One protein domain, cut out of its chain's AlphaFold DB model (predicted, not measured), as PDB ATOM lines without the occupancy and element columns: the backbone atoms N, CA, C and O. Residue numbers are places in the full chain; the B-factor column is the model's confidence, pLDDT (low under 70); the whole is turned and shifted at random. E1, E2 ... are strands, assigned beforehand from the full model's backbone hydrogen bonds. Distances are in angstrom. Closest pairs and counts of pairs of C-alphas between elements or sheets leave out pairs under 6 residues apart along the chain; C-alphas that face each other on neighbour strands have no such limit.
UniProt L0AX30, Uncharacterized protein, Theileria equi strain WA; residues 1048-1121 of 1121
ATOM      1  N   VAL A1048      56.512  11.865  -4.411       89.56
ATOM      2  CA  VAL A1048      55.505  12.539  -5.243       89.56
ATOM      3  C   VAL A1048      56.150  13.364  -6.359       89.56
ATOM      4  O   VAL A1048      57.319  13.762  -6.278       89.56
ATOM      5  N   GLN A1049      55.369  13.641  -7.404       87.19
ATOM      6  CA  GLN A1049      55.667  14.691  -8.378       87.19
ATOM      7  C   GLN A1049      54.635  15.798  -8.245       87.19
ATOM      8  O   GLN A1049      53.427  15.563  -8.327       87.19
ATOM      9  N   MET A1050      55.111  17.020  -8.038       87.44
ATOM     10  CA  MET A1050      54.231  18.160  -7.835       87.44
ATOM     11  C   MET A1050      53.798  18.748  -9.178       87.44
ATOM     12  O   MET A1050      54.567  19.431  -9.849       87.44
ATOM     13  N   ASP A1051      52.540  18.518  -9.559       87.00
ATOM     14  CA  ASP A1051      51.901  19.246 -10.657       87.00
ATOM     15  C   ASP A1051      51.570  20.683 -10.239       87.00
ATOM     16  O   ASP A1051      50.544  20.931  -9.603       87.00
ATOM     17  N   ILE A1052      52.431  21.627 -10.620       86.44
ATOM     18  CA  ILE A1052      52.300  23.049 -10.272       86.44
ATOM     19  C   ILE A1052      51.143  23.746 -11.003       86.44
ATOM     20  O   ILE A1052      50.826  24.900 -10.719       86.44
ATOM     21  N   THR A1053      50.491  23.072 -11.958       83.62
ATOM     22  CA  THR A1053      49.312  23.618 -12.648       83.62
ATOM     23  C   THR A1053      48.009  23.351 -11.902       83.62
ATOM     24  O   THR A1053      47.006  24.023 -12.175       83.62
ATOM     25  N   ARG A1054      48.009  22.410 -10.945       86.50
ATOM     26  CA  ARG A1054      46.833  22.108 -10.124       86.50
ATOM     27  C   ARG A1054      46.597  23.215  -9.111       86.50
ATOM     28  O   ARG A1054      47.485  23.574  -8.356       86.50
ATOM     29  N   VAL A1055      45.362  23.708  -9.074       86.56
ATOM     30  CA  VAL A1055      44.934  24.783  -8.160       86.56
ATOM     31  C   VAL A1055      44.036  24.292  -7.027       86.56
ATOM     32  O   VAL A1055      43.765  25.018  -6.079       86.56
ATOM     33  N   SER A1056      43.542  23.057  -7.111       89.31
ATOM     34  CA  SER A1056      42.711  22.440  -6.077       89.31
ATOM     35  C   SER A1056      42.714  20.915  -6.210       89.31
ATOM     36  O   SER A1056      43.185  20.362  -7.209       89.31
ATOM     37  N   GLY A1057      42.180  20.241  -5.192       90.31
ATOM     38  CA  GLY A1057      42.006  18.793  -5.165       90.31
ATOM     39  C   GLY A1057      43.154  18.052  -4.488       90.31
ATOM     40  O   GLY A1057      44.072  18.648  -3.925       90.31
ATOM     41  N   GLU A1058      43.074  16.729  -4.521       90.50
ATOM     42  CA  GLU A1058      44.069  15.835  -3.934       90.50
ATOM     43  C   GLU A1058      44.683  14.968  -5.042       90.50
ATOM     44  O   GLU A1058      43.987  14.590  -5.988       90.50
ATOM     45  N   TYR A1059      45.993  14.711  -4.980       87.38
ATOM     46  CA  TYR A1059      46.711  13.922  -5.990       87.38
ATOM     47  C   TYR A1059      48.040  13.354  -5.471       87.38
ATOM     48  O   TYR A1059      48.493  13.723  -4.395       87.38
ATOM     49  N   CYS A1060      48.682  12.469  -6.236       79.62
ATOM     50  CA  CYS A1060      50.078  12.051  -6.002       79.62
ATOM     51  C   CYS A1060      50.999  12.410  -7.170       79.62
ATOM     52  O   CYS A1060      52.139  12.819  -6.969       79.62
ATOM     53  N   HIS A1061      50.489  12.239  -8.388       79.38
ATOM     54  CA  HIS A1061      51.134  12.585  -9.646       79.38
ATOM     55  C   HIS A1061      50.070  12.963 -10.683       79.38
ATOM     56  O   HIS A1061      48.863  12.850 -10.434       79.38
ATOM     57  N   SER A1062      50.508  13.461 -11.837       68.00
ATOM     58  CA  SER A1062      49.612  13.828 -12.931       68.00
ATOM     59  C   SER A1062      48.756  12.638 -13.393       68.00
ATOM     60  O   SER A1062      49.269  11.558 -13.678       68.00
ATOM     61  N   GLY A1063      47.444  12.861 -13.504       65.81
ATOM     62  CA  GLY A1063      46.550  12.042 -14.327       65.81
ATOM     63  C   GLY A1063      45.972  10.754 -13.731       65.81
ATOM     64  O   GLY A1063      45.078  10.208 -14.367       65.81
ATOM     65  N   ASP A1064      46.379  10.294 -12.540       62.84
ATOM     66  CA  ASP A1064      45.905   9.004 -11.999       62.84
ATOM     67  C   ASP A1064      45.201   9.091 -10.646       62.84
ATOM     68  O   ASP A1064      45.494   9.940  -9.801       62.84
ATOM     69  N   LYS A1065      44.267   8.156 -10.445       61.47
ATOM     70  CA  LYS A1065      43.553   7.937  -9.186       61.47
ATOM     71  C   LYS A1065      44.348   6.949  -8.329       61.47
ATOM     72  O   LYS A1065      44.223   5.742  -8.514       61.47
ATOM     73  N   HIS A1066      45.138   7.442  -7.378       68.19
ATOM     74  CA  HIS A1066      45.571   6.602  -6.259       68.19
ATOM     75  C   HIS A1066      44.433   6.446  -5.249       68.19
ATOM     76  O   HIS A1066      43.631   7.360  -5.060       68.19
ATOM     77  N   LEU A1067      44.416   5.318  -4.533       65.31
ATOM     78  CA  LEU A1067      43.537   5.130  -3.371       65.31
ATOM     79  C   LEU A1067      43.871   6.105  -2.228       65.31
ATOM     80  O   LEU A1067      42.998   6.451  -1.439       65.31
ATOM     81  N   SER A1068      45.118   6.577  -2.158       75.12
ATOM     82  CA  SER A1068      45.594   7.537  -1.163       75.12
ATOM     83  C   SER A1068      46.301   8.702  -1.853       75.12
ATOM     84  O   SER A1068      47.504   8.645  -2.102       75.12
ATOM     85  N   ASN A1069      45.563   9.758  -2.184       87.81
ATOM     86  CA  ASN A1069      46.160  10.996  -2.677       87.81
ATOM     87  C   ASN A1069      47.090  11.594  -1.607       87.81
ATOM     88  O   ASN A1069      46.631  11.874  -0.502       87.81
ATOM     89  N   LYS A1070      48.376  11.792  -1.912       89.12
ATOM     90  CA  LYS A1070      49.407  12.199  -0.935       89.12
ATOM     91  C   LYS A1070      49.594  13.703  -0.807       89.12
ATOM     92  O   LYS A1070      50.115  14.164   0.202       89.12
ATOM     93  N   LEU A1071      49.160  14.464  -1.802       90.88
ATOM     94  CA  LEU A1071      49.163  15.918  -1.812       90.88
ATOM     95  C   LEU A1071      47.732  16.436  -1.801       90.88
ATOM     96  O   LEU A1071      46.849  15.875  -2.450       90.88
ATOM     97  N   LYS A1072      47.530  17.548  -1.104       91.88
ATOM     98  CA  LYS A1072      46.311  18.343  -1.096       91.88
ATOM     99  C   LYS A1072      46.653  19.759  -1.524       91.88
ATOM    100  O   LYS A1072      47.527  20.391  -0.933       91.88
ATOM    101  N   VAL A1073      45.943  20.254  -2.529       91.75
ATOM    102  CA  VAL A1073      46.093  21.626  -3.013       91.75
ATOM    103  C   VAL A1073      44.973  22.484  -2.459       91.75
ATOM    104  O   VAL A1073      43.794  22.144  -2.597       91.75
ATOM    105  N   LYS A1074      45.340  23.609  -1.846       90.50
ATOM    106  CA  LYS A1074      44.400  24.639  -1.400       90.50
ATOM    107  C   LYS A1074      44.798  25.989  -1.983       90.50
ATOM    108  O   LYS A1074      45.970  26.352  -1.955       90.50
ATOM    109  N   VAL A1075      43.815  26.746  -2.462       86.38
ATOM    110  CA  VAL A1075      44.005  28.159  -2.810       86.38
ATOM    111  C   VAL A1075      44.139  28.957  -1.510       86.38
ATOM    112  O   VAL A1075      43.316  28.788  -0.611       86.38
ATOM    113  N   SER A1076      45.186  29.776  -1.381       79.56
ATOM    114  CA  SER A1076      45.569  30.408  -0.104       79.56
ATOM    115  C   SER A1076      45.594  31.941  -0.116       79.56
ATOM    116  O   SER A1076      45.797  32.541   0.938       79.56
ATOM    117  N   ASP A1077      45.417  32.604  -1.259       73.00
ATOM    118  CA  ASP A1077      45.582  34.066  -1.337       73.00
ATOM    119  C   ASP A1077      44.418  34.878  -0.744       73.00
ATOM    120  O   ASP A1077      44.614  36.046  -0.405       73.00
ATOM    121  N   GLY A1078      43.214  34.305  -0.623       68.25
ATOM    122  CA  GLY A1078      42.014  35.040  -0.209       68.25
ATOM    123  C   GLY A1078      41.785  36.344  -0.995       68.25
ATOM    124  O   GLY A1078      41.242  37.291  -0.431       68.25
ATOM    125  N   GLY A1079      42.266  36.437  -2.243       69.88
ATOM    126  CA  GLY A1079      42.210  37.649  -3.073       69.88
ATOM    127  C   GLY A1079      43.197  38.773  -2.710       69.88
ATOM    128  O   GLY A1079      43.149  39.844  -3.313       69.88
ATOM    129  N   LYS A1080      44.118  38.572  -1.756       78.19
ATOM    130  CA  LYS A1080      45.039  39.625  -1.272       78.19
ATOM    131  C   LYS A1080      46.182  39.972  -2.235       78.19
ATOM    132  O   LYS A1080      46.883  40.952  -2.006       78.19
ATOM    133  N   LEU A1081      46.376  39.187  -3.295       74.94
ATOM    134  CA  LEU A1081      47.451  39.362  -4.280       74.94
ATOM    135  C   LEU A1081      46.940  39.851  -5.646       74.94
ATOM    136  O   LEU A1081      47.628  39.704  -6.649       74.94
ATOM    137  N   GLY A1082      45.747  40.449  -5.719       80.81
ATOM    138  CA  GLY A1082      45.207  40.990  -6.972       80.81
ATOM    139  C   GLY A1082      44.908  39.896  -8.004       80.81
ATOM    140  O   GLY A1082      44.150  38.975  -7.719       80.81
ATOM    141  N   ASN A1083      45.500  39.988  -9.203       75.81
ATOM    142  CA  ASN A1083      45.261  39.056 -10.321       75.81
ATOM    143  C   ASN A1083      46.016  37.714 -10.204       75.81
ATOM    144  O   ASN A1083      45.987  36.915 -11.142       75.81
ATOM    145  N   TYR A1084      46.726  37.474  -9.100       69.44
ATOM    146  CA  TYR A1084      47.517  36.263  -8.894       69.44
ATOM    147  C   TYR A1084      46.757  35.258  -8.034       69.44
ATOM    148  O   TYR A1084      46.208  35.624  -6.997       69.44
ATOM    149  N   THR A1085      46.788  33.985  -8.443       74.25
ATOM    150  CA  THR A1085      46.284  32.870  -7.632       74.25
ATOM    151  C   THR A1085      47.441  32.118  -6.976       74.25
ATOM    152  O   THR A1085      48.321  31.618  -7.684       74.25
ATOM    153  N   VAL A1086      47.436  32.002  -5.646       81.88
ATOM    154  CA  VAL A1086      48.400  31.198  -4.877       81.88
ATOM    155  C   VAL A1086      47.781  29.865  -4.510       81.88
ATOM    156  O   VAL A1086      46.771  29.801  -3.809       81.88
ATOM    157  N   SER A1087      48.427  28.794  -4.959       84.25
ATOM    158  CA  SER A1087      48.074  27.420  -4.608       84.25
ATOM    159  C   SER A1087      49.153  26.843  -3.697       84.25
ATOM    160  O   SER A1087      50.339  26.897  -4.019       84.25
ATOM    161  N   VAL A1088      48.739  26.319  -2.544       88.38
ATOM    162  CA  VAL A1088      49.607  25.655  -1.567       88.38
ATOM    163  C   VAL A1088      49.440  24.155  -1.728       88.38
ATOM    164  O   VAL A1088      48.327  23.638  -1.603       88.38
ATOM    165  N   HIS A1089      50.547  23.471  -1.994       89.94
ATOM    166  CA  HIS A1089      50.616  22.019  -2.102       89.94
ATOM    167  C   HIS A1089      51.148  21.479  -0.779       89.94
ATOM    168  O   HIS A1089      52.322  21.658  -0.473       89.94
ATOM    169  N   ALA A1090      50.283  20.845   0.006       89.94
ATOM    170  CA  ALA A1090      50.633  20.305   1.314       89.94
ATOM    171  C   ALA A1090      50.458  18.778   1.344       89.94
ATOM    172  O   ALA A1090      49.605  18.254   0.617       89.94
ATOM    173  N   PRO A1091      51.202  18.051   2.198       90.31
ATOM    174  CA  PRO A1091      50.892  16.667   2.546       90.31
ATOM    175  C   PRO A1091      49.403  16.484   2.868       90.31
ATOM    176  O   PRO A1091      48.817  17.248   3.639       90.31
ATOM    177  N   ASN A1092      48.770  15.462   2.295       90.00
ATOM    178  CA  ASN A1092      47.413  15.097   2.674       90.00
ATOM    179  C   ASN A1092      47.454  14.397   4.035       90.00
ATOM    180  O   ASN A1092      47.946  13.274   4.141       90.00
ATOM    181  N   SER A1093      46.910  15.036   5.071       86.31
ATOM    182  CA  SER A1093      46.872  14.474   6.426       86.31
ATOM    183  C   SER A1093      46.133  13.133   6.497       86.31
ATOM    184  O   SER A1093      46.411  12.338   7.387       86.31
ATOM    185  N   ALA A1094      45.234  12.847   5.548       85.81
ATOM    186  CA  ALA A1094      44.540  11.563   5.454       85.81
ATOM    187  C   ALA A1094      45.420  10.416   4.915       85.81
ATOM    188  O   ALA A1094      45.046   9.253   5.036       85.81
ATOM    189  N   ALA A1095      46.577  10.713   4.314       81.81
ATOM    190  CA  ALA A1095      47.416   9.713   3.655       81.81
ATOM    191  C   ALA A1095      48.385   8.972   4.597       81.81
ATOM    192  O   ALA A1095      49.091   8.082   4.124       81.81
ATOM    193  N   ASN A1096      48.438   9.311   5.898       83.19
ATOM    194  CA  ASN A1096      49.366   8.724   6.883       83.19
ATOM    195  C   ASN A1096      50.812   8.601   6.349       83.19
ATOM    196  O   ASN A1096      51.442   7.546   6.446       83.19
ATOM    197  N   ILE A1097      51.323   9.672   5.734       83.19
ATOM    198  CA  ILE A1097      52.694   9.719   5.213       83.19
ATOM    199  C   ILE A1097      53.642  10.234   6.296       83.19
ATOM    200  O   ILE A1097      53.388  11.266   6.913       83.19
ATOM    201  N   SER A1098      54.725   9.495   6.543       80.19
ATOM    202  CA  SER A1098      55.748   9.848   7.542       80.19
ATOM    203  C   SER A1098      56.707  10.926   7.039       80.19
ATOM    204  O   SER A1098      57.275  11.674   7.831       80.19
ATOM    205  N   SER A1099      56.885  11.001   5.721       82.88
ATOM    206  CA  SER A1099      57.741  11.971   5.045       82.88
ATOM    207  C   SER A1099      57.212  12.233   3.636       82.88
ATOM    208  O   SER A1099      56.708  11.317   2.989       82.88
ATOM    209  N   LEU A1100      57.333  13.470   3.149       82.38
ATOM    210  CA  LEU A1100      57.001  13.820   1.769       82.38
ATOM    211  C   LEU A1100      58.293  13.970   0.962       82.38
ATOM    212  O   LEU A1100      58.992  14.972   1.095       82.38
ATOM    213  N   ASN A1101      58.601  12.996   0.108       87.38
ATOM    214  CA  ASN A1101      59.749  13.084  -0.792       87.38
ATOM    215  C   ASN A1101      59.295  13.653  -2.141       87.38
ATOM    216  O   ASN A1101      58.332  13.161  -2.724       87.38
ATOM    217  N   ILE A1102      59.971  14.673  -2.668       86.00
ATOM    218  CA  ILE A1102      59.597  15.305  -3.945       86.00
ATOM    219  C   ILE A1102      60.643  14.928  -4.988       86.00
ATOM    220  O   ILE A1102      61.816  15.254  -4.837       86.00
ATOM    221  N   SER A1103      60.226  14.238  -6.053       82.81
ATOM    222  CA  SER A1103      61.143  13.873  -7.149       82.81
ATOM    223  C   SER A1103      61.270  14.934  -8.235       82.81
ATOM    224  O   SER A1103      62.221  14.889  -9.011       82.81
ATOM    225  N   GLY A1104      60.319  15.864  -8.315       84.94
ATOM    226  CA  GLY A1104      60.326  16.935  -9.301       84.94
ATOM    227  C   GLY A1104      58.988  17.659  -9.399       84.94
ATOM    228  O   GLY A1104      57.998  17.280  -8.763       84.94
ATOM    229  N   PHE A1105      58.979  18.693 -10.233       84.56
ATOM    230  CA  PHE A1105      57.807  19.498 -10.559       84.56
ATOM    231  C   PHE A1105      57.387  19.222 -12.005       84.56
ATOM    232  O   PHE A1105      58.233  19.088 -12.888       84.56
ATOM    233  N   THR A1106      56.084  19.135 -12.261       81.81
ATOM    234  CA  THR A1106      55.528  18.882 -13.599       81.81
ATOM    235  C   THR A1106      54.507  19.951 -13.972       81.81
ATOM    236  O   THR A1106      53.811  20.459 -13.098       81.81
ATOM    237  N   SER A1107      54.365  20.244 -15.267       76.69
ATOM    238  CA  SER A1107      53.290  21.088 -15.805       76.69
ATOM    239  C   SER A1107      52.538  20.319 -16.884       76.69
ATOM    240  O   SER A1107      53.107  20.000 -17.923       76.69
ATOM    241  N   THR A1108      51.273  19.981 -16.632       62.78
ATOM    242  CA  THR A1108      50.484  19.094 -17.508       62.78
ATOM    243  C   THR A1108      49.799  19.818 -18.662       62.78
ATOM    244  O   THR A1108      49.340  19.175 -19.601       62.78
ATOM    245  N   ASN A1109      49.784  21.153 -18.635       55.09
ATOM    246  CA  ASN A1109      49.235  22.001 -19.686       55.09
ATOM    247  C   ASN A1109      50.243  23.089 -20.078       55.09
ATOM    248  O   ASN A1109      50.955  23.617 -19.221       55.09
ATOM    249  N   TYR A1110      50.268  23.457 -21.365       48.09
ATOM    250  CA  TYR A1110      50.853  24.725 -21.810       48.09
ATOM    251  C   TYR A1110      50.151  25.843 -21.037       48.09
ATOM    252  O   TYR A1110      48.958  26.074 -21.232       48.09
ATOM    253  N   LEU A1111      50.867  26.482 -20.115       46.59
ATOM    254  CA  LEU A1111      50.321  27.551 -19.286       46.59
ATOM    255  C   LEU A1111      49.779  28.672 -20.197       46.59
ATOM    256  O   LEU A1111      50.564  29.278 -20.933       46.59
ATOM    257  N   PRO A1112      48.471  29.003 -20.170       41.16
ATOM    258  CA  PRO A1112      48.037  30.307 -20.649       41.16
ATOM    259  C   PRO A1112      48.729  31.379 -19.794       41.16
ATOM    260  O   PRO A1112      48.979  31.148 -18.610       41.16
ATOM    261  N   ARG A1113      49.067  32.525 -20.404       41.31
ATOM    262  CA  ARG A1113      49.839  33.657 -19.842       41.31
ATOM    263  C   ARG A1113      49.183  34.314 -18.610       41.31
ATOM    264  O   ARG A1113      48.813  35.483 -18.632       41.31
ATOM    265  N   THR A1114      49.046  33.567 -17.528       44.75
ATOM    266  CA  THR A1114      48.621  34.017 -16.205       44.75
ATOM    267  C   THR A1114      49.652  33.510 -15.213       44.75
ATOM    268  O   THR A1114      49.818  32.303 -15.039       44.75
ATOM    269  N   TYR A1115      50.382  34.449 -14.622       48.53
ATOM    270  CA  TYR A1115      51.462  34.208 -13.677       48.53
ATOM    271  C   TYR A1115      50.890  33.662 -12.359       48.53
ATOM    272  O   TYR A1115      49.926  34.209 -11.823       48.53
ATOM    273  N   ARG A1116      51.461  32.571 -11.840       52.34
ATOM    274  CA  ARG A1116      51.039  31.915 -10.590       52.34
ATOM    275  C   ARG A1116      52.240  31.787  -9.660       52.34
ATOM    276  O   ARG A1116      53.326  31.449 -10.118       52.34
ATOM    277  N   ILE A1117      52.040  32.047  -8.370       48.22
ATOM    278  CA  ILE A1117      53.067  31.891  -7.332       48.22
ATOM    279  C   ILE A1117      52.721  30.627  -6.544       48.22
ATOM    280  O   ILE A1117      51.631  30.525  -5.981       48.22
ATOM    281  N   VAL A1118      53.634  29.655  -6.520       50.22
ATOM    282  CA  VAL A1118      53.488  28.414  -5.746       50.22
ATOM    283  C   VAL A1118      54.336  28.539  -4.486       50.22
ATOM    284  O   VAL A1118      55.539  28.772  -4.575       50.22
ATOM    285  N   ILE A1119      53.713  28.394  -3.317       51.31
ATOM    286  CA  ILE A1119      54.404  28.388  -2.021       51.31
ATOM    287  C   ILE A1119      54.358  26.953  -1.493       51.31
ATOM    288  O   ILE A1119      53.274  26.405  -1.279       51.31
ATOM    289  N   CYS A1120      55.532  26.341  -1.322       49.59
ATOM    290  CA  CYS A1120      55.678  25.019  -0.714       49.59
ATOM    291  C   CYS A1120      55.867  25.196   0.797       49.59
ATOM    292  O   CYS A1120      56.749  25.953   1.205       49.59
ATOM    293  N   ALA A1121      55.021  24.539   1.594       46.97
ATOM    294  CA  ALA A1121      55.048  24.569   3.056       46.97
ATOM    295  C   ALA A1121      55.508  23.224   3.618       46.97
ATOM    296  O   ALA A1121      55.054  22.187   3.073       46.97
TER     297      ALA A1121
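This is residues 1048 to 1121 of the 1121 residues of an uncharacterized protein of Theileria equi strain WA (UniProt L0AX30). With little regular structure, the domain is a strongly twisted sheet, E2 E3 E4 E6 in mixed order, loosely accompanied by a parallel two-strand sheet, E1 and E5, that comes near it through E1. The printed part has 74 residues, 28 of them in six named strands, E1 to E6 along the chain: all strand, no named helix. It is compact, radius of gyration of the C-alphas 12.6 A, spanning 35 by 25 by 18 A.

E2, residues 1057 to 1059, E3, 1071 to 1075, and E4, 1086 to 1091, form a meander of two hairpins, each strand the antiparallel neighbour of the one before; N 1059 and O 1071, 2.9 A, and N 1072 and O 1090, 2.8 A, are within hydrogen-bond range. Edge strand E6, 1117 to 1120, is parallel to E4 at 19 degrees, with no N and O pair within range. E1, 1048 to 1051, is parallel to E5, 1101 to 1106, with N 1048 and O 1101 at 2.8 A. The closest C-alphas of E1 and E4, Met 1050 and His 1089, are 7.8 A apart.

E4 measures 16.5 A, E5 14.7 A and E3 13.3 A. E1 begins at C-alpha 1048 (55.505, 12.539, -5.243); E6 ends at C-alpha 1120 (55.678, 25.019, -0.714).

The printed part has no cut. The link E2 to E3 is long. Confidence is low, under 70, in 23 residues, among them 1108 to 1121.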